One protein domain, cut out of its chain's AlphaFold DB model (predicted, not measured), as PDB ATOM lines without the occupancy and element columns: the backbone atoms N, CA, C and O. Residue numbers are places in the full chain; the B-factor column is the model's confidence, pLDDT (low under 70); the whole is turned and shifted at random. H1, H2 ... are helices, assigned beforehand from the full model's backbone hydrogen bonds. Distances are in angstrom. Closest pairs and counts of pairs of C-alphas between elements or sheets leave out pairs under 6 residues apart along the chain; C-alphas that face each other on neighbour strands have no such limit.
ATOM      1  N   PHE A  17     -58.254  63.670  74.083       90.81
ATOM      2  CA  PHE A  17     -57.948  64.581  72.992       90.81
ATOM      3  C   PHE A  17     -59.000  64.472  71.882       90.81
ATOM      4  O   PHE A  17     -59.518  65.491  71.420       90.81
ATOM      5  N   GLN A  18     -59.359  63.247  71.495       92.00
ATOM      6  CA  GLN A  18     -60.375  63.005  70.479       92.00
ATOM      7  C   GLN A  18     -61.752  63.507  70.919       92.00
ATOM      8  O   GLN A  18     -62.383  64.270  70.190       92.00
ATOM      9  N   ILE A  19     -62.208  63.123  72.112       90.94
ATOM     10  CA  ILE A  19     -63.548  63.478  72.598       90.94
ATOM     11  C   ILE A  19     -63.690  64.997  72.720       90.94
ATOM     12  O   ILE A  19     -64.665  65.585  72.249       90.94
ATOM     13  N   PHE A  20     -62.711  65.653  73.342       90.38
ATOM     14  CA  PHE A  20     -62.853  67.046  73.733       90.38
ATOM     15  C   PHE A  20     -62.394  68.027  72.648       90.38
ATOM     16  O   PHE A  20     -63.139  68.943  72.286       90.38
ATOM     17  N   TYR A  21     -61.191  67.849  72.099       91.00
ATOM     18  CA  TYR A  21     -60.631  68.808  71.142       91.00
ATOM     19  C   TYR A  21     -61.094  68.562  69.714       91.00
ATOM     20  O   TYR A  21     -61.314  69.530  68.993       91.00
ATOM     21  N   VAL A  22     -61.251  67.300  69.303       91.88
ATOM     22  CA  VAL A  22     -61.614  66.957  67.917       91.88
ATOM     23  C   VAL A  22     -63.124  66.896  67.736       91.88
ATOM     24  O   VAL A  22     -63.651  67.526  66.826       91.88
ATOM     25  N   PHE A  23     -63.826  66.166  68.600       91.38
ATOM     26  CA  PHE A  23     -65.252  65.914  68.428       91.38
ATOM     27  C   PHE A  23     -66.124  67.047  68.984       91.38
ATOM     28  O   PHE A  23     -66.930  67.621  68.249       91.38
ATOM     29  N   ARG A  24     -65.947  67.421  70.260       88.56
ATOM     30  CA  ARG A  24     -66.755  68.481  70.887       88.56
ATOM     31  C   ARG A  24     -66.435  69.851  70.281       88.56
ATOM     32  O   ARG A  24     -67.346  70.587  69.913       88.56
ATOM     33  N   ASN A  25     -65.157  70.235  70.242       87.12
ATOM     34  CA  ASN A  25     -64.759  71.635  70.042       87.12
ATOM     35  C   ASN A  25     -63.704  71.912  68.960       87.12
ATOM     36  O   ASN A  25     -62.845  72.771  69.170       87.12
ATOM     37  N   PRO A  26     -63.774  71.303  67.766       89.81
ATOM     38  CA  PRO A  26     -62.700  71.435  66.778       89.81
ATOM     39  C   PRO A  26     -62.381  72.897  66.422       89.81
ATOM     40  O   PRO A  26     -61.214  73.281  66.413       89.81
ATOM     41  N   HIS A  27     -63.399  73.747  66.264       87.19
ATOM     42  CA  HIS A  27     -63.270  75.166  65.896       87.19
ATOM     43  C   HIS A  27     -62.648  76.076  66.969       87.19
ATOM     44  O   HIS A  27     -62.323  77.225  66.686       87.19
ATOM     45  N   HIS A  28     -62.458  75.603  68.201       87.06
ATOM     46  CA  HIS A  28     -61.761  76.377  69.235       87.06
ATOM     47  C   HIS A  28     -60.284  76.008  69.377       87.06
ATOM     48  O   HIS A  28     -59.516  76.800  69.925       87.06
ATOM     49  N   TYR A  29     -59.901  74.817  68.916       91.69
ATOM     50  CA  TYR A  29     -58.606  74.221  69.231       91.69
ATOM     51  C   TYR A  29     -57.783  73.875  67.997       91.69
ATOM     52  O   TYR A  29     -56.559  73.991  68.049       91.69
ATOM     53  N   LEU A  30     -58.432  73.441  66.916       92.81
ATOM     54  CA  LEU A  30     -57.779  72.841  65.762       92.81
ATOM     55  C   LEU A  30     -57.724  73.824  64.590       92.81
ATOM     56  O   LEU A  30     -58.769  74.139  64.016       92.81
ATOM     57  N   PRO A  31     -56.522  74.231  64.153       91.50
ATOM     58  CA  PRO A  31     -56.335  75.013  62.931       91.50
ATOM     59  C   PRO A  31     -57.025  74.395  61.696       91.50
ATOM     60  O   PRO A  31     -57.588  75.096  60.859       91.50
ATOM     61  N   THR A  32     -57.037  73.064  61.603       91.19
ATOM     62  CA  THR A  32     -57.597  72.299  60.474       91.19
ATOM     63  C   THR A  32     -59.122  72.315  60.392       91.19
ATOM     64  O   THR A  32     -59.677  71.879  59.390       91.19
ATOM     65  N   SER A  33     -59.810  72.809  61.422       88.94
ATOM     66  CA  SER A  33     -61.271  72.935  61.413       88.94
ATOM     67  C   SER A  33     -61.778  74.139  60.609       88.94
ATOM     68  O   SER A  33     -62.979  74.258  60.371       88.94
ATOM     69  N   PHE A  34     -60.869  75.022  60.179       86.88
ATOM     70  CA  PHE A  34     -61.179  76.215  59.398       86.88
ATOM     71  C   PHE A  34     -60.937  75.970  57.907       86.88
ATOM     72  O   PHE A  34     -59.938  75.339  57.545       86.88
ATOM     73  N   PRO A  35     -61.808  76.485  57.020       86.44
ATOM     74  CA  PRO A  35     -61.633  76.324  55.585       86.44
ATOM     75  C   PRO A  35     -60.376  77.058  55.103       86.44
ATOM     76  O   PRO A  35     -59.973  78.082  55.656       86.44
ATOM     77  N   VAL A  36     -59.773  76.565  54.019       87.75
ATOM     78  CA  VAL A  36     -58.548  77.145  53.431       87.75
ATOM     79  C   VAL A  36     -58.740  78.621  53.045       87.75
ATOM     80  O   VAL A  36     -57.815  79.420  53.165       87.75
ATOM     81  N   SER A  37     -59.958  79.020  52.667       84.88
ATOM     82  CA  SER A  37     -60.301  80.421  52.393       84.88
ATOM     83  C   SER A  37     -60.051  81.344  53.590       84.88
ATOM     84  O   SER A  37     -59.494  82.427  53.414       84.88
ATOM     85  N   SER A  38     -60.382  80.907  54.811       86.25
ATOM     86  CA  SER A  38     -60.087  81.661  56.032       86.25
ATOM     87  C   SER A  38     -58.582  81.853  56.214       86.25
ATOM     88  O   SER A  38     -58.145  82.939  56.581       86.25
ATOM     89  N   TRP A  39     -57.773  80.846  55.881       88.62
ATOM     90  CA  TRP A  39     -56.316  80.930  55.981       88.62
ATOM     91  C   TRP A  39     -55.699  81.943  55.022       88.62
ATOM     92  O   TRP A  39     -54.773  82.650  55.416       88.62
ATOM     93  N   TYR A  40     -56.224  82.076  53.800       88.88
ATOM     94  CA  TYR A  40     -55.764  83.118  52.879       88.88
ATOM     95  C   TYR A  40     -56.053  84.524  53.411       88.88
ATOM     96  O   TYR A  40     -55.182  85.392  53.346       88.88
ATOM     97  N   ILE A  41     -57.244  84.739  53.979       87.31
ATOM     98  CA  ILE A  41     -57.640  86.042  54.530       87.31
ATOM     99  C   ILE A  41     -56.781  86.384  55.751       87.31
ATOM    100  O   ILE A  41     -56.138  87.434  55.784       87.31
ATOM    101  N   ILE A  42     -56.726  85.484  56.734       90.62
ATOM    102  CA  ILE A  42     -56.013  85.704  57.998       90.62
ATOM    103  C   ILE A  42     -54.508  85.805  57.753       90.62
ATOM    104  O   ILE A  42     -53.857  86.710  58.276       90.62
ATOM    105  N   GLY A  43     -53.949  84.910  56.934       92.44
ATOM    106  CA  GLY A  43     -52.535  84.915  56.573       92.44
ATOM    107  C   GLY A  43     -52.142  86.191  55.833       92.44
ATOM    108  O   GLY A  43     -51.193  86.860  56.238       92.44
ATOM    109  N   GLY A  44     -52.913  86.582  54.812       93.94
ATOM    110  CA  GLY A  44     -52.678  87.810  54.055       93.94
ATOM    111  C   GLY A  44     -52.748  89.063  54.929       93.94
ATOM    112  O   GLY A  44     -51.826  89.883  54.902       93.94
ATOM    113  N   LEU A  45     -53.790  89.183  55.761       93.56
ATOM    114  CA  LEU A  45     -53.927  90.290  56.710       93.56
ATOM    115  C   LEU A  45     -52.772  90.318  57.710       93.56
ATOM    116  O   LEU A  45     -52.163  91.368  57.893       93.56
ATOM    117  N   THR A  46     -52.420  89.176  58.299       95.81
ATOM    118  CA  THR A  46     -51.342  89.086  59.293       95.81
ATOM    119  C   THR A  46     -49.988  89.452  58.687       95.81
ATOM    120  O   THR A  46     -49.222  90.194  59.304       95.81
ATOM    121  N   MET A  47     -49.684  88.990  57.468       96.62
ATOM    122  CA  MET A  47     -48.452  89.354  56.758       96.62
ATOM    123  C   MET A  47     -48.400  90.854  56.459       96.62
ATOM    124  O   MET A  47     -47.383  91.498  56.726       96.62
ATOM    125  N   LEU A  48     -49.503  91.422  55.964       95.75
ATOM    126  CA  LEU A  48     -49.604  92.852  55.685       95.75
ATOM    127  C   LEU A  48     -49.467  93.688  56.965       95.75
ATOM    128  O   LEU A  48     -48.685  94.634  56.996       95.75
ATOM    129  N   GLY A  49     -50.165  93.311  58.038       96.25
ATOM    130  CA  GLY A  49     -50.065  93.951  59.349       96.25
ATOM    131  C   GLY A  49     -48.643  93.901  59.906       96.25
ATOM    132  O   GLY A  49     -48.106  94.930  60.315       96.25
ATOM    133  N   THR A  50     -47.990  92.736  59.836       97.62
ATOM    134  CA  THR A  50     -46.585  92.563  60.245       97.62
ATOM    135  C   THR A  50     -45.667  93.503  59.467       97.62
ATOM    136  O   THR A  50     -44.855  94.213  60.062       97.62
ATOM    137  N   TRP A  51     -45.809  93.540  58.139       97.81
ATOM    138  CA  TRP A  51     -45.015  94.404  57.268       97.81
ATOM    139  C   TRP A  51     -45.239  95.890  57.573       97.81
ATOM    140  O   TRP A  51     -44.280  96.646  57.690       97.81
ATOM    141  N   LEU A  52     -46.484  96.318  57.786       96.69
ATOM    142  CA  LEU A  52     -46.798  97.703  58.140       96.69
ATOM    143  C   LEU A  52     -46.211  98.101  59.503       96.69
ATOM    144  O   LEU A  52     -45.617  99.177  59.630       96.69
ATOM    145  N   TYR A  53     -46.323  97.237  60.514       97.69
ATOM    146  CA  TYR A  53     -45.759  97.508  61.837       97.69
ATOM    147  C   TYR A  53     -44.234  97.469  61.862       97.69
ATOM    148  O   TYR A  53     -43.646  98.197  62.659       97.69
ATOM    149  N   TYR A  54     -43.579  96.720  60.968       97.19
ATOM    150  CA  TYR A  54     -42.118  96.757  60.835       97.19
ATOM    151  C   TYR A  54     -41.598  98.190  60.638       97.19
ATOM    152  O   TYR A  54     -40.590  98.558  61.244       97.19
ATOM    153  N   TYR A  55     -42.308  99.001  59.845       94.50
ATOM    154  CA  TYR A  55     -41.931 100.392  59.571       94.50
ATOM    155  C   TYR A  55     -42.523 101.410  60.549       94.50
ATOM    156  O   TYR A  55     -41.981 102.509  60.661       94.50
ATOM    157  N   LYS A  56     -43.644 101.100  61.216       92.50
ATOM    158  CA  LYS A  56     -44.343 102.057  62.093       92.50
ATOM    159  C   LYS A  56     -44.060 101.883  63.583       92.50
ATOM    160  O   LYS A  56     -43.874 102.885  64.260       92.50
ATOM    161  N   GLU A  57     -44.087 100.658  64.102       95.75
ATOM    162  CA  GLU A  57     -44.013 100.395  65.543       95.75
ATOM    163  C   GLU A  57     -43.348  99.041  65.815       95.75
ATOM    164  O   GLU A  57     -43.954  97.970  65.687       95.75
ATOM    165  N   ARG A  58     -42.076  99.088  66.224       96.00
ATOM    166  CA  ARG A  58     -41.234  97.895  66.357       96.00
ATOM    167  C   ARG A  58     -41.741  96.922  67.422       96.00
ATOM    168  O   ARG A  58     -41.523  95.718  67.280       96.00
ATOM    169  N   ARG A  59     -42.418  97.408  68.469       97.81
ATOM    170  CA  ARG A  59     -42.995  96.545  69.513       97.81
ATOM    171  C   ARG A  59     -44.115  95.677  68.953       97.81
ATOM    172  O   ARG A  59     -44.135  94.478  69.211       97.81
ATOM    173  N   LEU A  60     -44.998  96.262  68.142       97.31
ATOM    174  CA  LEU A  60     -46.089  95.533  67.495       97.31
ATOM    175  C   LEU A  60     -45.568  94.585  66.414       97.31
ATOM    176  O   LEU A  60     -46.048  93.462  66.316       97.31
ATOM    177  N   PHE A  61     -44.520  94.963  65.677       98.06
ATOM    178  CA  PHE A  61     -43.843  94.029  64.774       98.06
ATOM    179  C   PHE A  61     -43.366  92.768  65.512       98.06
ATOM    180  O   PHE A  61     -43.703  91.653  65.118       98.06
ATOM    181  N   TRP A  62     -42.626  92.926  66.614       97.94
ATOM    182  CA  TRP A  62     -42.149  91.776  67.384       97.94
ATOM    183  C   TRP A  62     -43.279  90.997  68.056       97.94
ATOM    184  O   TRP A  62     -43.203  89.772  68.116       97.94
ATOM    185  N   PHE A  63     -44.345  91.674  68.497       97.62
ATOM    186  CA  PHE A  63     -45.562  91.015  68.971       97.62
ATOM    187  C   PHE A  63     -46.109  90.048  67.913       97.62
ATOM    188  O   PHE A  63     -46.350  88.885  68.231       97.62
ATOM    189  N   PHE A  64     -46.228  90.484  66.655       98.00
ATOM    190  CA  PHE A  64     -46.677  89.629  65.553       98.00
ATOM    191  C   PHE A  64     -45.738  88.443  65.331       98.00
ATOM    192  O   PHE A  64     -46.199  87.305  65.308       98.00
ATOM    193  N   ILE A  65     -44.425  88.683  65.234       98.19
ATOM    194  CA  ILE A  65     -43.439  87.613  65.012       98.19
ATOM    195  C   ILE A  65     -43.516  86.545  66.109       98.19
ATOM    196  O   ILE A  65     -43.589  85.357  65.800       98.19
ATOM    197  N   VAL A  66     -43.559  86.949  67.381       98.00
ATOM    198  CA  VAL A  66     -43.669  86.010  68.509       98.00
ATOM    199  C   VAL A  66     -44.954  85.190  68.416       98.00
ATOM    200  O   VAL A  66     -44.908  83.971  68.569       98.00
ATOM    201  N   HIS A  67     -46.094  85.817  68.122       97.25
ATOM    202  CA  HIS A  67     -47.364  85.096  68.030       97.25
ATOM    203  C   HIS A  67     -47.419  84.157  66.826       97.25
ATOM    204  O   HIS A  67     -47.946  83.060  66.967       97.25
ATOM    205  N   ILE A  68     -46.834  84.523  65.682       96.50
ATOM    206  CA  ILE A  68     -46.718  83.635  64.515       96.50
ATOM    207  C   ILE A  68     -45.889  82.394  64.871       96.50
ATOM    208  O   ILE A  68     -46.307  81.270  64.589       96.50
ATOM    209  N   VAL A  69     -44.750  82.574  65.549       97.38
ATOM    210  CA  VAL A  69     -43.910  81.453  66.005       97.38
ATOM    211  C   VAL A  69     -44.670  80.567  66.996       97.38
ATOM    212  O   VAL A  69     -44.707  79.349  66.830       97.38
ATOM    213  N   LEU A  70     -45.328  81.162  67.995       97.19
ATOM    214  CA  LEU A  70     -46.112  80.418  68.982       97.19
ATOM    215  C   LEU A  70     -47.321  79.709  68.360       97.19
ATOM    216  O   LEU A  70     -47.653  78.610  68.790       97.19
ATOM    217  N   LEU A  71     -47.950  80.281  67.331       96.00
ATOM    218  CA  LEU A  71     -49.000  79.615  66.554       96.00
ATOM    219  C   LEU A  71     -48.450  78.400  65.806       96.00
ATOM    220  O   LEU A  71     -49.107  77.360  65.797       96.00
ATOM    221  N   GLY A  72     -47.245  78.489  65.235       95.50
ATOM    222  CA  GLY A  72     -46.559  77.349  64.625       95.50
ATOM    223  C   GLY A  72     -46.292  76.227  65.633       95.50
ATOM    224  O   GLY A  72     -46.666  75.079  65.390       95.50
ATOM    225  N   ILE A  73     -45.734  76.572  66.799       97.00
ATOM    226  CA  ILE A  73     -45.485  75.625  67.898       97.00
ATOM    227  C   ILE A  73     -46.799  75.000  68.374       97.00
ATOM    228  O   ILE A  73     -46.917  73.779  68.414       97.00
ATOM    229  N   TYR A  74     -47.810  75.818  68.677       96.88
ATOM    230  CA  TYR A  74     -49.126  75.353  69.110       96.88
ATOM    231  C   TYR A  74     -49.752  74.400  68.089       96.88
ATOM    232  O   TYR A  74     -50.261  73.344  68.469       96.88
ATOM    233  N   SER A  75     -49.694  74.749  66.801       95.50
ATOM    234  CA  SER A  75     -50.270  73.946  65.720       95.50
ATOM    235  C   SER A  75     -49.557  72.607  65.597       95.50
ATOM    236  O   SER A  75     -50.218  71.575  65.540       95.50
ATOM    237  N   TYR A  76     -48.222  72.594  65.629       96.75
ATOM    238  CA  TYR A  76     -47.445  71.357  65.588       96.75
ATOM    239  C   TYR A  76     -47.706  70.478  66.820       96.75
ATOM    240  O   TYR A  76     -48.047  69.303  66.685       96.75
ATOM    241  N   SER A  77     -47.634  71.048  68.027       96.56
ATOM    242  CA  SER A  77     -47.880  70.321  69.277       96.56
ATOM    243  C   SER A  77     -49.304  69.774  69.384       96.56
ATOM    244  O   SER A  77     -49.505  68.691  69.925       96.56
ATOM    245  N   THR A  78     -50.293  70.499  68.863       94.81
ATOM    246  CA  THR A  78     -51.695  70.066  68.874       94.81
ATOM    247  C   THR A  78     -51.956  69.010  67.805       94.81
ATOM    248  O   THR A  78     -52.510  67.961  68.110       94.81
ATOM    249  N   LEU A  79     -51.545  69.251  66.557       94.75
ATOM    250  CA  LEU A  79     -51.919  68.397  65.426       94.75
ATOM    251  C   LEU A  79     -51.063  67.132  65.317       94.75
ATOM    252  O   LEU A  79     -51.593  66.081  64.977       94.75
ATOM    253  N   GLN A  80     -49.761  67.224  65.599       95.06
ATOM    254  CA  GLN A  80     -48.825  66.107  65.419       95.06
ATOM    255  C   GLN A  80     -48.574  65.359  66.725       95.06
ATOM    256  O   GLN A  80     -48.558  64.133  66.748       95.06
ATOM    257  N   LEU A  81     -48.400  66.095  67.827       94.00
ATOM    258  CA  LEU A  81     -48.049  65.497  69.121       94.00
ATOM    259  C   LEU A  81     -49.263  65.217  70.019       94.00
ATOM    260  O   LEU A  81     -49.101  64.577  71.055       94.00
ATOM    261  N   ARG A  82     -50.458  65.717  69.662       93.44
ATOM    262  CA  ARG A  82     -51.693  65.636  70.471       93.44
ATOM    263  C   ARG A  82     -51.475  66.043  71.937       93.44
ATOM    264  O   ARG A  82     -52.021  65.441  72.862       93.44
ATOM    265  N   PHE A  83     -50.644  67.060  72.174       91.69
ATOM    266  CA  PHE A  83     -50.211  67.402  73.526       91.69
ATOM    267  C   PHE A  83     -51.274  68.222  74.277       91.69
ATOM    268  O   PHE A  83     -51.325  69.449  74.179       91.69
ATOM    269  N   GLU A  84     -52.098  67.526  75.072       89.12
ATOM    270  CA  GLU A  84     -53.287  68.061  75.762       89.12
ATOM    271  C   GLU A  84     -53.027  69.374  76.523       89.12
ATOM    272  O   GLU A  84     -53.852  70.290  76.486       89.12
ATOM    273  N   SER A  85     -51.871  69.489  77.186       88.88
ATOM    274  CA  SER A  85     -51.523  70.670  77.992       88.88
ATOM    275  C   SER A  85     -51.358  71.930  77.141       88.88
ATOM    276  O   SER A  85     -51.803  72.999  77.548       88.88
ATOM    277  N   ILE A  86     -50.754  71.812  75.951       92.44
ATOM    278  CA  ILE A  86     -50.608  72.945  75.025       92.44
ATOM    279  C   ILE A  86     -51.946  73.249  74.357       92.44
ATOM    280  O   ILE A  86     -52.331  74.413  74.280       92.44
ATOM    281  N   THR A  87     -52.687  72.227  73.929       92.25
ATOM    282  CA  THR A  87     -53.987  72.417  73.273       92.25
ATOM    283  C   THR A  87     -54.989  73.121  74.193       92.25
ATOM    284  O   THR A  87     -55.688  74.029  73.753       92.25
ATOM    285  N   THR A  88     -54.980  72.823  75.500       90.19
ATOM    286  CA  THR A  88     -55.830  73.514  76.493       90.19
ATOM    287  C   THR A  88     -55.638  75.036  76.487       90.19
ATOM    288  O   THR A  88     -56.589  75.763  76.768       90.19
ATOM    289  N   LEU A  89     -54.443  75.536  76.146       91.94
ATOM    290  CA  LEU A  89     -54.148  76.974  76.130       91.94
ATOM    291  C   LEU A  89     -54.961  77.744  75.081       91.94
ATOM    292  O   LEU A  89     -55.001  78.969  75.146       91.94
ATOM    293  N   GLN A  90     -55.586  77.053  74.115       92.25
ATOM    294  CA  GLN A  90     -56.365  77.664  73.032       92.25
ATOM    295  C   GLN A  90     -55.590  78.763  72.286       92.25
ATOM    296  O   GLN A  90     -56.179  79.745  71.834       92.25
ATOM    297  N   TRP A  91     -54.266  78.615  72.142       94.88
ATOM    298  CA  TRP A  91     -53.416  79.671  71.578       94.88
ATOM    299  C   TRP A  91     -53.793  80.036  70.141       94.88
ATOM    300  O   TRP A  91     -53.531  81.148  69.696       94.88
ATOM    301  N   PHE A  92     -54.482  79.137  69.431       92.62
ATOM    302  CA  PHE A  92     -55.068  79.434  68.129       92.62
ATOM    303  C   PHE A  92     -55.950  80.696  68.133       92.62
ATOM    304  O   PHE A  92     -55.917  81.457  67.176       92.62
ATOM    305  N   LYS A  93     -56.636  81.013  69.242       92.12
ATOM    306  CA  LYS A  93     -57.428  82.250  69.385       92.12
ATOM    307  C   LYS A  93     -56.601  83.537  69.288       92.12
ATOM    308  O   LYS A  93     -57.180  84.611  69.137       92.12
ATOM    309  N   ALA A  94     -55.270  83.460  69.343       93.69
ATOM    310  CA  ALA A  94     -54.400  84.602  69.087       93.69
ATOM    311  C   ALA A  94     -54.595  85.200  67.681       93.69
ATOM    312  O   ALA A  94     -54.335  86.390  67.504       93.69
ATOM    313  N   THR A  95     -55.092  84.427  66.706       92.62
ATOM    314  CA  THR A  95     -55.393  84.936  65.356       92.62
ATOM    315  C   THR A  95     -56.385  86.097  65.383       92.62
ATOM    316  O   THR A  95     -56.184  87.058  64.652       92.62
ATOM    317  N   ILE A  96     -57.357  86.093  66.305       91.56
ATOM    318  CA  ILE A  96     -58.340  87.179  66.476       91.56
ATOM    319  C   ILE A  96     -57.631  88.516  66.752       91.56
ATOM    320  O   ILE A  96     -57.968  89.549  66.174       91.56
ATOM    321  N   TRP A  97     -56.610  88.500  67.615       94.19
ATOM    322  CA  TRP A  97     -55.829  89.695  67.941       94.19
ATOM    323  C   TRP A  97     -54.951  90.140  66.772       94.19
ATOM    324  O   TRP A  97     -54.850  91.338  66.506       94.19
ATOM    325  N   LEU A  98     -54.333  89.192  66.061       95.62
ATOM    326  CA  LEU A  98     -53.509  89.489  64.887       95.62
ATOM    327  C   LEU A  98     -54.344  90.088  63.752       95.62
ATOM    328  O   LEU A  98     -53.927  91.078  63.157       95.62
ATOM    329  N   GLU A  99     -55.535  89.553  63.491       92.75
ATOM    330  CA  GLU A  99     -56.486  90.085  62.512       92.75
ATOM    331  C   GLU A  99     -56.904  91.510  62.869       92.75
ATOM    332  O   GLU A  99     -56.729  92.425  62.063       92.75
ATOM    333  N   MET A 100     -57.376  91.724  64.101       93.88
ATOM    334  CA  MET A 100     -57.800  93.041  64.576       93.88
ATOM    335  C   MET A 100     -56.672  94.074  64.441       93.88
ATOM    336  O   MET A 100     -56.869  95.148  63.868       93.88
ATOM    337  N   LEU A 101     -55.468  93.754  64.923       95.38
ATOM    338  CA  LEU A 101     -54.327  94.668  64.849       95.38
ATOM    339  C   LEU A 101     -53.838  94.879  63.412       95.38
ATOM    340  O   LEU A 101     -53.330  95.959  63.107       95.38
ATOM    341  N   SER A 102     -54.006  93.896  62.524       95.00
ATOM    342  CA  SER A 102     -53.705  94.046  61.096       95.00
ATOM    343  C   SER A 102     -54.661  95.023  60.428       95.00
ATOM    344  O   SER A 102     -54.215  95.900  59.693       95.00
ATOM    345  N   VAL A 103     -55.959  94.936  60.729       91.88
ATOM    346  CA  VAL A 103     -56.959  95.899  60.246       91.88
ATOM    347  C   VAL A 103     -56.611  97.309  60.722       91.88
ATOM    348  O   VAL A 103     -56.596  98.237  59.915       91.88
ATOM    349  N   VAL A 104     -56.229  97.475  61.993       91.44
ATOM    350  CA  VAL A 104     -55.755  98.767  62.523       91.44
ATOM    351  C   VAL A 104     -54.530  99.276  61.756       91.44
ATOM    352  O   VAL A 104     -54.479 100.453  61.396       91.44
ATOM    353  N   ALA A 105     -53.562  98.405  61.452       92.88
ATOM    354  CA  ALA A 105     -52.376  98.776  60.681       92.88
ATOM    355  C   ALA A 105     -52.745  99.276  59.278       92.88
ATOM    356  O   ALA A 105     -52.241 100.311  58.837       92.88
ATOM    357  N   VAL A 106     -53.645  98.559  58.597       90.31
ATOM    358  CA  VAL A 106     -54.132  98.904  57.257       90.31
ATOM    359  C   VAL A 106     -54.872 100.238  57.281       90.31
ATOM    360  O   VAL A 106     -54.566 101.103  56.464       90.31
ATOM    361  N   ILE A 107     -55.771 100.459  58.245       87.50
ATOM    362  CA  ILE A 107     -56.478 101.738  58.409       87.50
ATOM    363  C   ILE A 107     -55.476 102.878  58.626       87.50
ATOM    364  O   ILE A 107     -55.524 103.878  57.913       87.50
ATOM    365  N   GLY A 108     -54.518 102.717  59.541       86.44
ATOM    366  CA  GLY A 108     -53.500 103.737  59.815       86.44
ATOM    367  C   GLY A 108     -52.503 103.954  58.666       86.44
ATOM    368  O   GLY A 108     -51.807 104.975  58.618       86.44
ATOM    369  N   TRP A 109     -52.383 102.998  57.744       89.31
ATOM    370  CA  TRP A 109     -51.644 103.164  56.495       89.31
ATOM    371  C   TRP A 109     -52.473 103.925  55.455       89.31
ATOM    372  O   TRP A 109     -51.965 104.886  54.878       89.31
ATOM    373  N   LEU A 110     -53.751 103.574  55.275       85.38
ATOM    374  CA  LEU A 110     -54.686 104.266  54.378       85.38
ATOM    375  C   LEU A 110     -54.921 105.725  54.797       85.38
ATOM    376  O   LEU A 110     -54.921 106.611  53.945       85.38
ATOM    377  N   GLU A 111     -55.021 106.001  56.100       81.88
ATOM    378  CA  GLU A 111     -55.118 107.354  56.666       81.88
ATOM    379  C   GLU A 111     -53.995 108.270  56.159       81.88
ATOM    380  O   GLU A 111     -54.234 109.432  55.829       81.88
ATOM    381  N   LYS A 112     -52.765 107.755  56.042       80.81
ATOM    382  CA  LYS A 112     -51.608 108.535  55.572       80.81
ATOM    383  C   LYS A 112     -51.759 108.987  54.116       80.81
ATOM    384  O   LYS A 112     -51.191 110.007  53.734       80.81
ATOM    385  N   TRP A 113     -52.478 108.222  53.300       78.69
ATOM    386  CA  TRP A 113     -52.776 108.582  51.916       78.69
ATOM    387  C   TRP A 113     -53.986 109.508  51.841       78.69
ATOM    388  O   TRP A 113     -53.930 110.534  51.170       78.69
ATOM    389  N   TRP A 114     -55.040 109.203  52.600       70.56
ATOM    390  CA  TRP A 114     -56.274 109.990  52.625       70.56
ATOM    391  C   TRP A 114     -56.059 111.414  53.161       70.56
ATOM    392  O   TRP A 114     -56.521 112.383  52.564       70.56
ATOM    393  N   SER A 115     -55.267 111.566  54.226       69.38
ATOM    394  CA  SER A 115     -54.905 112.870  54.809       69.38
ATOM    395  C   SER A 115     -54.087 113.772  53.878       69.38
ATOM    396  O   SER A 115     -54.049 114.981  54.087       69.38
ATOM    397  N   LYS A 116     -53.449 113.215  52.839       74.88
ATOM    398  CA  LYS A 116     -52.750 113.996  51.804       74.88
ATOM    399  C   LYS A 116     -53.670 114.469  50.683       74.88
ATOM    400  O   LYS A 116     -53.311 115.397  49.969       74.88
ATOM    401  N   LEU A 117     -54.811 113.807  50.500       70.19
ATOM    402  CA  LEU A 117     -55.738 114.046  49.393       70.19
ATOM    403  C   LEU A 117     -56.933 114.918  49.801       70.19
ATOM    404  O   LEU A 117     -57.568 115.513  48.936       70.19
ATOM    405  N   ALA A 118     -57.232 115.016  51.099       67.44
ATOM    406  CA  ALA A 118     -58.393 115.734  51.609       67.44
ATOM    407  C   ALA A 118     -58.012 116.729  52.726       67.44
ATOM    408  O   ALA A 118     -57.190 116.399  53.584       67.44
ATOM    409  N   PRO A 119     -58.637 117.923  52.785       79.25
ATOM    410  CA  PRO A 119     -58.500 118.828  53.925       79.25
ATOM    411  C   PRO A 119     -58.861 118.132  55.247       79.25
ATOM    412  O   PRO A 119     -59.778 117.312  55.293       79.25
ATOM    413  N   VAL A 120     -58.205 118.512  56.350       74.19
ATOM    414  CA  VAL A 120     -58.382 117.899  57.690       74.19
ATOM    415  C   VAL A 120     -59.854 117.809  58.128       74.19
ATOM    416  O   VAL A 120     -60.244 116.850  58.796       74.19
ATOM    417  N   ALA A 121     -60.691 118.771  57.737       71.56
ATOM    418  CA  ALA A 121     -62.124 118.752  58.028       71.56
ATOM    419  C   ALA A 121     -62.865 117.602  57.313       71.56
ATOM    420  O   ALA A 121     -63.671 116.912  57.933       71.56
ATOM    421  N   VAL A 122     -62.540 117.345  56.042       75.81
ATOM    422  CA  VAL A 122     -63.111 116.250  55.235       75.81
ATOM    423  C   VAL A 122     -62.624 114.895  55.749       75.81
ATOM    424  O   VAL A 122     -63.403 113.949  55.832       75.81
ATOM    425  N   TYR A 123     -61.361 114.817  56.180       70.44
ATOM    426  CA  TYR A 123     -60.800 113.641  56.849       70.44
ATOM    427  C   TYR A 123     -61.601 113.260  58.108       70.44
ATOM    428  O   TYR A 123     -62.076 112.131  58.231       70.44
ATOM    429  N   ARG A 124     -61.804 114.218  59.027       77.19
ATOM    430  CA  ARG A 124     -62.538 113.988  60.283       77.19
ATOM    431  C   ARG A 124     -64.001 113.620  60.035       77.19
ATOM    432  O   ARG A 124     -64.503 112.696  60.668       77.19
ATOM    433  N   ALA A 125     -64.657 114.297  59.092       80.25
ATOM    434  CA  ALA A 125     -66.025 113.974  58.695       80.25
ATOM    435  C   ALA A 125     -66.129 112.559  58.099       80.25
ATOM    436  O   ALA A 125     -67.060 111.833  58.429       80.25
ATOM    437  N   GLY A 126     -65.149 112.136  57.291       79.94
ATOM    438  CA  GLY A 126     -65.092 110.793  56.710       79.94
ATOM    439  C   GLY A 126     -64.927 109.679  57.748       79.94
ATOM    440  O   GLY A 126     -65.614 108.667  57.660       79.94
ATOM    441  N   VAL A 127     -64.078 109.870  58.766       76.12
ATOM    442  CA  VAL A 127     -63.929 108.899  59.871       76.12
ATOM    443  C   VAL A 127     -65.219 108.794  60.685       76.12
ATOM    444  O   VAL A 127     -65.671 107.687  60.969       76.12
ATOM    445  N   VAL A 128     -65.846 109.925  61.022       81.31
ATOM    446  CA  VAL A 128     -67.136 109.933  61.732       81.31
ATOM    447  C   VAL A 128     -68.220 109.267  60.885       81.31
ATOM    448  O   VAL A 128     -68.957 108.435  61.403       81.31
ATOM    449  N   ALA A 129     -68.280 109.554  59.583       83.56
ATOM    450  CA  ALA A 129     -69.218 108.917  58.664       83.56
ATOM    451  C   ALA A 129     -68.974 107.408  58.539       83.56
ATOM    452  O   ALA A 129     -69.938 106.656  58.512       83.56
ATOM    453  N   LEU A 130     -67.716 106.948  58.520       80.81
ATOM    454  CA  LEU A 130     -67.379 105.524  58.514       80.81
ATOM    455  C   LEU A 130     -67.796 104.844  59.820       80.81
ATOM    456  O   LEU A 130     -68.382 103.770  59.776       80.81
ATOM    457  N   LEU A 131     -67.538 105.461  60.975       81.44
ATOM    458  CA  LEU A 131     -67.983 104.937  62.269       81.44
ATOM    459  C   LEU A 131     -69.511 104.881  62.342       81.44
ATOM    460  O   LEU A 131     -70.058 103.854  62.730       81.44
ATOM    461  N   ILE A 132     -70.204 105.937  61.905       85.56
ATOM    462  CA  ILE A 132     -71.665 105.951  61.786       85.56
ATOM    463  C   ILE A 132     -72.125 104.880  60.801       85.56
ATOM    464  O   ILE A 132     -73.092 104.201  61.097       85.56
ATOM    465  N   ALA A 133     -71.444 104.671  59.676       81.69
ATOM    466  CA  ALA A 133     -71.791 103.643  58.702       81.69
ATOM    467  C   ALA A 133     -71.555 102.230  59.245       81.69
ATOM    468  O   ALA A 133     -72.361 101.357  58.969       81.69
ATOM    469  N   VAL A 134     -70.513 101.990  60.046       78.25
ATOM    470  CA  VAL A 134     -70.284 100.707  60.730       78.25
ATOM    471  C   VAL A 134     -71.339 100.480  61.807       78.25
ATOM    472  O   VAL A 134     -71.863  99.378  61.910       78.25
ATOM    473  N   LEU A 135     -71.699 101.510  62.577       77.56
ATOM    474  CA  LEU A 135     -72.773 101.431  63.570       77.56
ATOM    475  C   LEU A 135     -74.152 101.293  62.916       77.56
ATOM    476  O   LEU A 135     -74.976 100.547  63.422       77.56
ATOM    477  N   ALA A 136     -74.396 101.962  61.790       78.94
ATOM    478  CA  ALA A 136     -75.633 101.897  61.021       78.94
ATOM    479  C   ALA A 136     -75.731 100.589  60.243       78.94
ATOM    480  O   ALA A 136     -76.800 100.010  60.201       78.94
ATOM    481  N   TYR A 137     -74.639 100.072  59.679       71.38
ATOM    482  CA  TYR A 137     -74.573  98.724  59.116       71.38
ATOM    483  C   TYR A 137     -74.773  97.693  60.217       71.38
ATOM    484  O   TYR A 137     -75.584  96.796  60.058       71.38
ATOM    485  N   GLY A 138     -74.111  97.879  61.361       65.56
ATOM    486  CA  GLY A 138     -74.387  97.159  62.593       65.56
ATOM    487  C   GLY A 138     -75.882  97.168  62.869       65.56
ATOM    488  O   GLY A 138     -76.482  96.115  62.856       65.56
ATOM    489  N   TRP A 139     -76.527  98.324  62.981       65.81
ATOM    490  CA  TRP A 139     -77.970  98.461  63.197       65.81
ATOM    491  C   TRP A 139     -78.845  97.874  62.075       65.81
ATOM    492  O   TRP A 139     -79.917  97.358  62.343       65.81
ATOM    493  N   LEU A 140     -78.441  97.955  60.809       61.34
ATOM    494  CA  LEU A 140     -79.208  97.449  59.663       61.34
ATOM    495  C   LEU A 140     -79.100  95.923  59.543       61.34
ATOM    496  O   LEU A 140     -80.042  95.260  59.112       61.34
ATOM    497  N   VAL A 141     -77.955  95.360  59.922       55.03
ATOM    498  CA  VAL A 141     -77.686  93.916  59.944       55.03
ATOM    499  C   VAL A 141     -78.114  93.287  61.273       55.03
ATOM    500  O   VAL A 141     -78.504  92.124  61.304       55.03
ATOM    501  N   THR A 142     -78.147  94.062  62.355       47.72
ATOM    502  CA  THR A 142     -78.711  93.678  63.653       47.72
ATOM    503  C   THR A 142     -80.213  93.970  63.657       47.72
ATOM    504  O   THR A 142     -80.633  95.115  63.659       47.72
TER     505      THR A 142
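What this domain is: This is residues 17 to 142 of the 291 residues of an uncharacterized protein of Sphingobacteriales bacterium BACL12 MAG-120813-bin55 (UniProt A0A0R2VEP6). What shape is this? The helical hairpin of H3 and H4 packs on long H6, short H1, H2 and H5 gather near where H6 begins, and from its other end H7 folds back as the second arm of a V, where residues 128 to 142 stick out. What makes it up? The printed part has 126 residues with seven named helices, H1 to H7 in order, no named strand, and its class is all helix. It is loose, with a radius of gyration of the C-alphas of 18.6 A, spanning 57 by 38 by 22 A.

Where its parts are: Where is the longest helix? H6, residues 91 to 117, runs 41.0 A from C-alpha 91 at (-53.416, 79.671, 71.578). Where are the others? H3, residues 36 to 56, spans 30.0 A, H4, 58 to 79, 31.4 A, and H7, 120 to 141, 30.9 A, ending at C-alpha 141 at (-77.686, 93.916, 59.944). The short ones are H1, 17 to 24, H2, 26 to 29, and H5, 84 to 88.

How they stand to each other: What touches H6? H3 touches it at a steep tilt of 56 degrees, the same way, the closest C-alphas being Gly 49 and Ser 102, 4.0 A. H4 touches its residues 91 to 98 alone, at a shallow tilt of 31 degrees, opposite ways, closest at the C-alphas of Leu 71 and Phe 92, 6.3 A. H2 touches its residues 91 to 93 alone, closest at the C-alphas of Tyr 29 and Phe 92, 6.4 A. How do H3 and H4 meet? This hairpin has a shallow tilt of 29 degrees, with the closest C-alphas, Tyr 53 and Phe 61, 4.9 A apart. Where are H1, H5 and H7? H1 and H2 only just touch, only at the corner, with 3 pairs of C-alphas within 8 A, and H5 touches H4, closest at the C-alphas of Thr 78 and Thr 87, 5.5 A. H7 is close to H6 but not clearly touching, closest at the C-alphas of Ser 115 and Tyr 123, 6.3 A. Are the helix backbones within hydrogen-bond range? Every O i to N i+4 pair is in H4, H5 and H7, against 2 of 4 in H1, 16 of 17 in H3 and 17 of 23 in H6, while H2 is too short for such a pair.

The domain as a whole: How large is it? The two C-alphas farthest apart, Ile 19 and Pro 119, are 58.6 A apart. Is it continuous and confident? The printed part has no cut and no long link. Residues 115, 118 and 138 to 142 have pLDDT under 70.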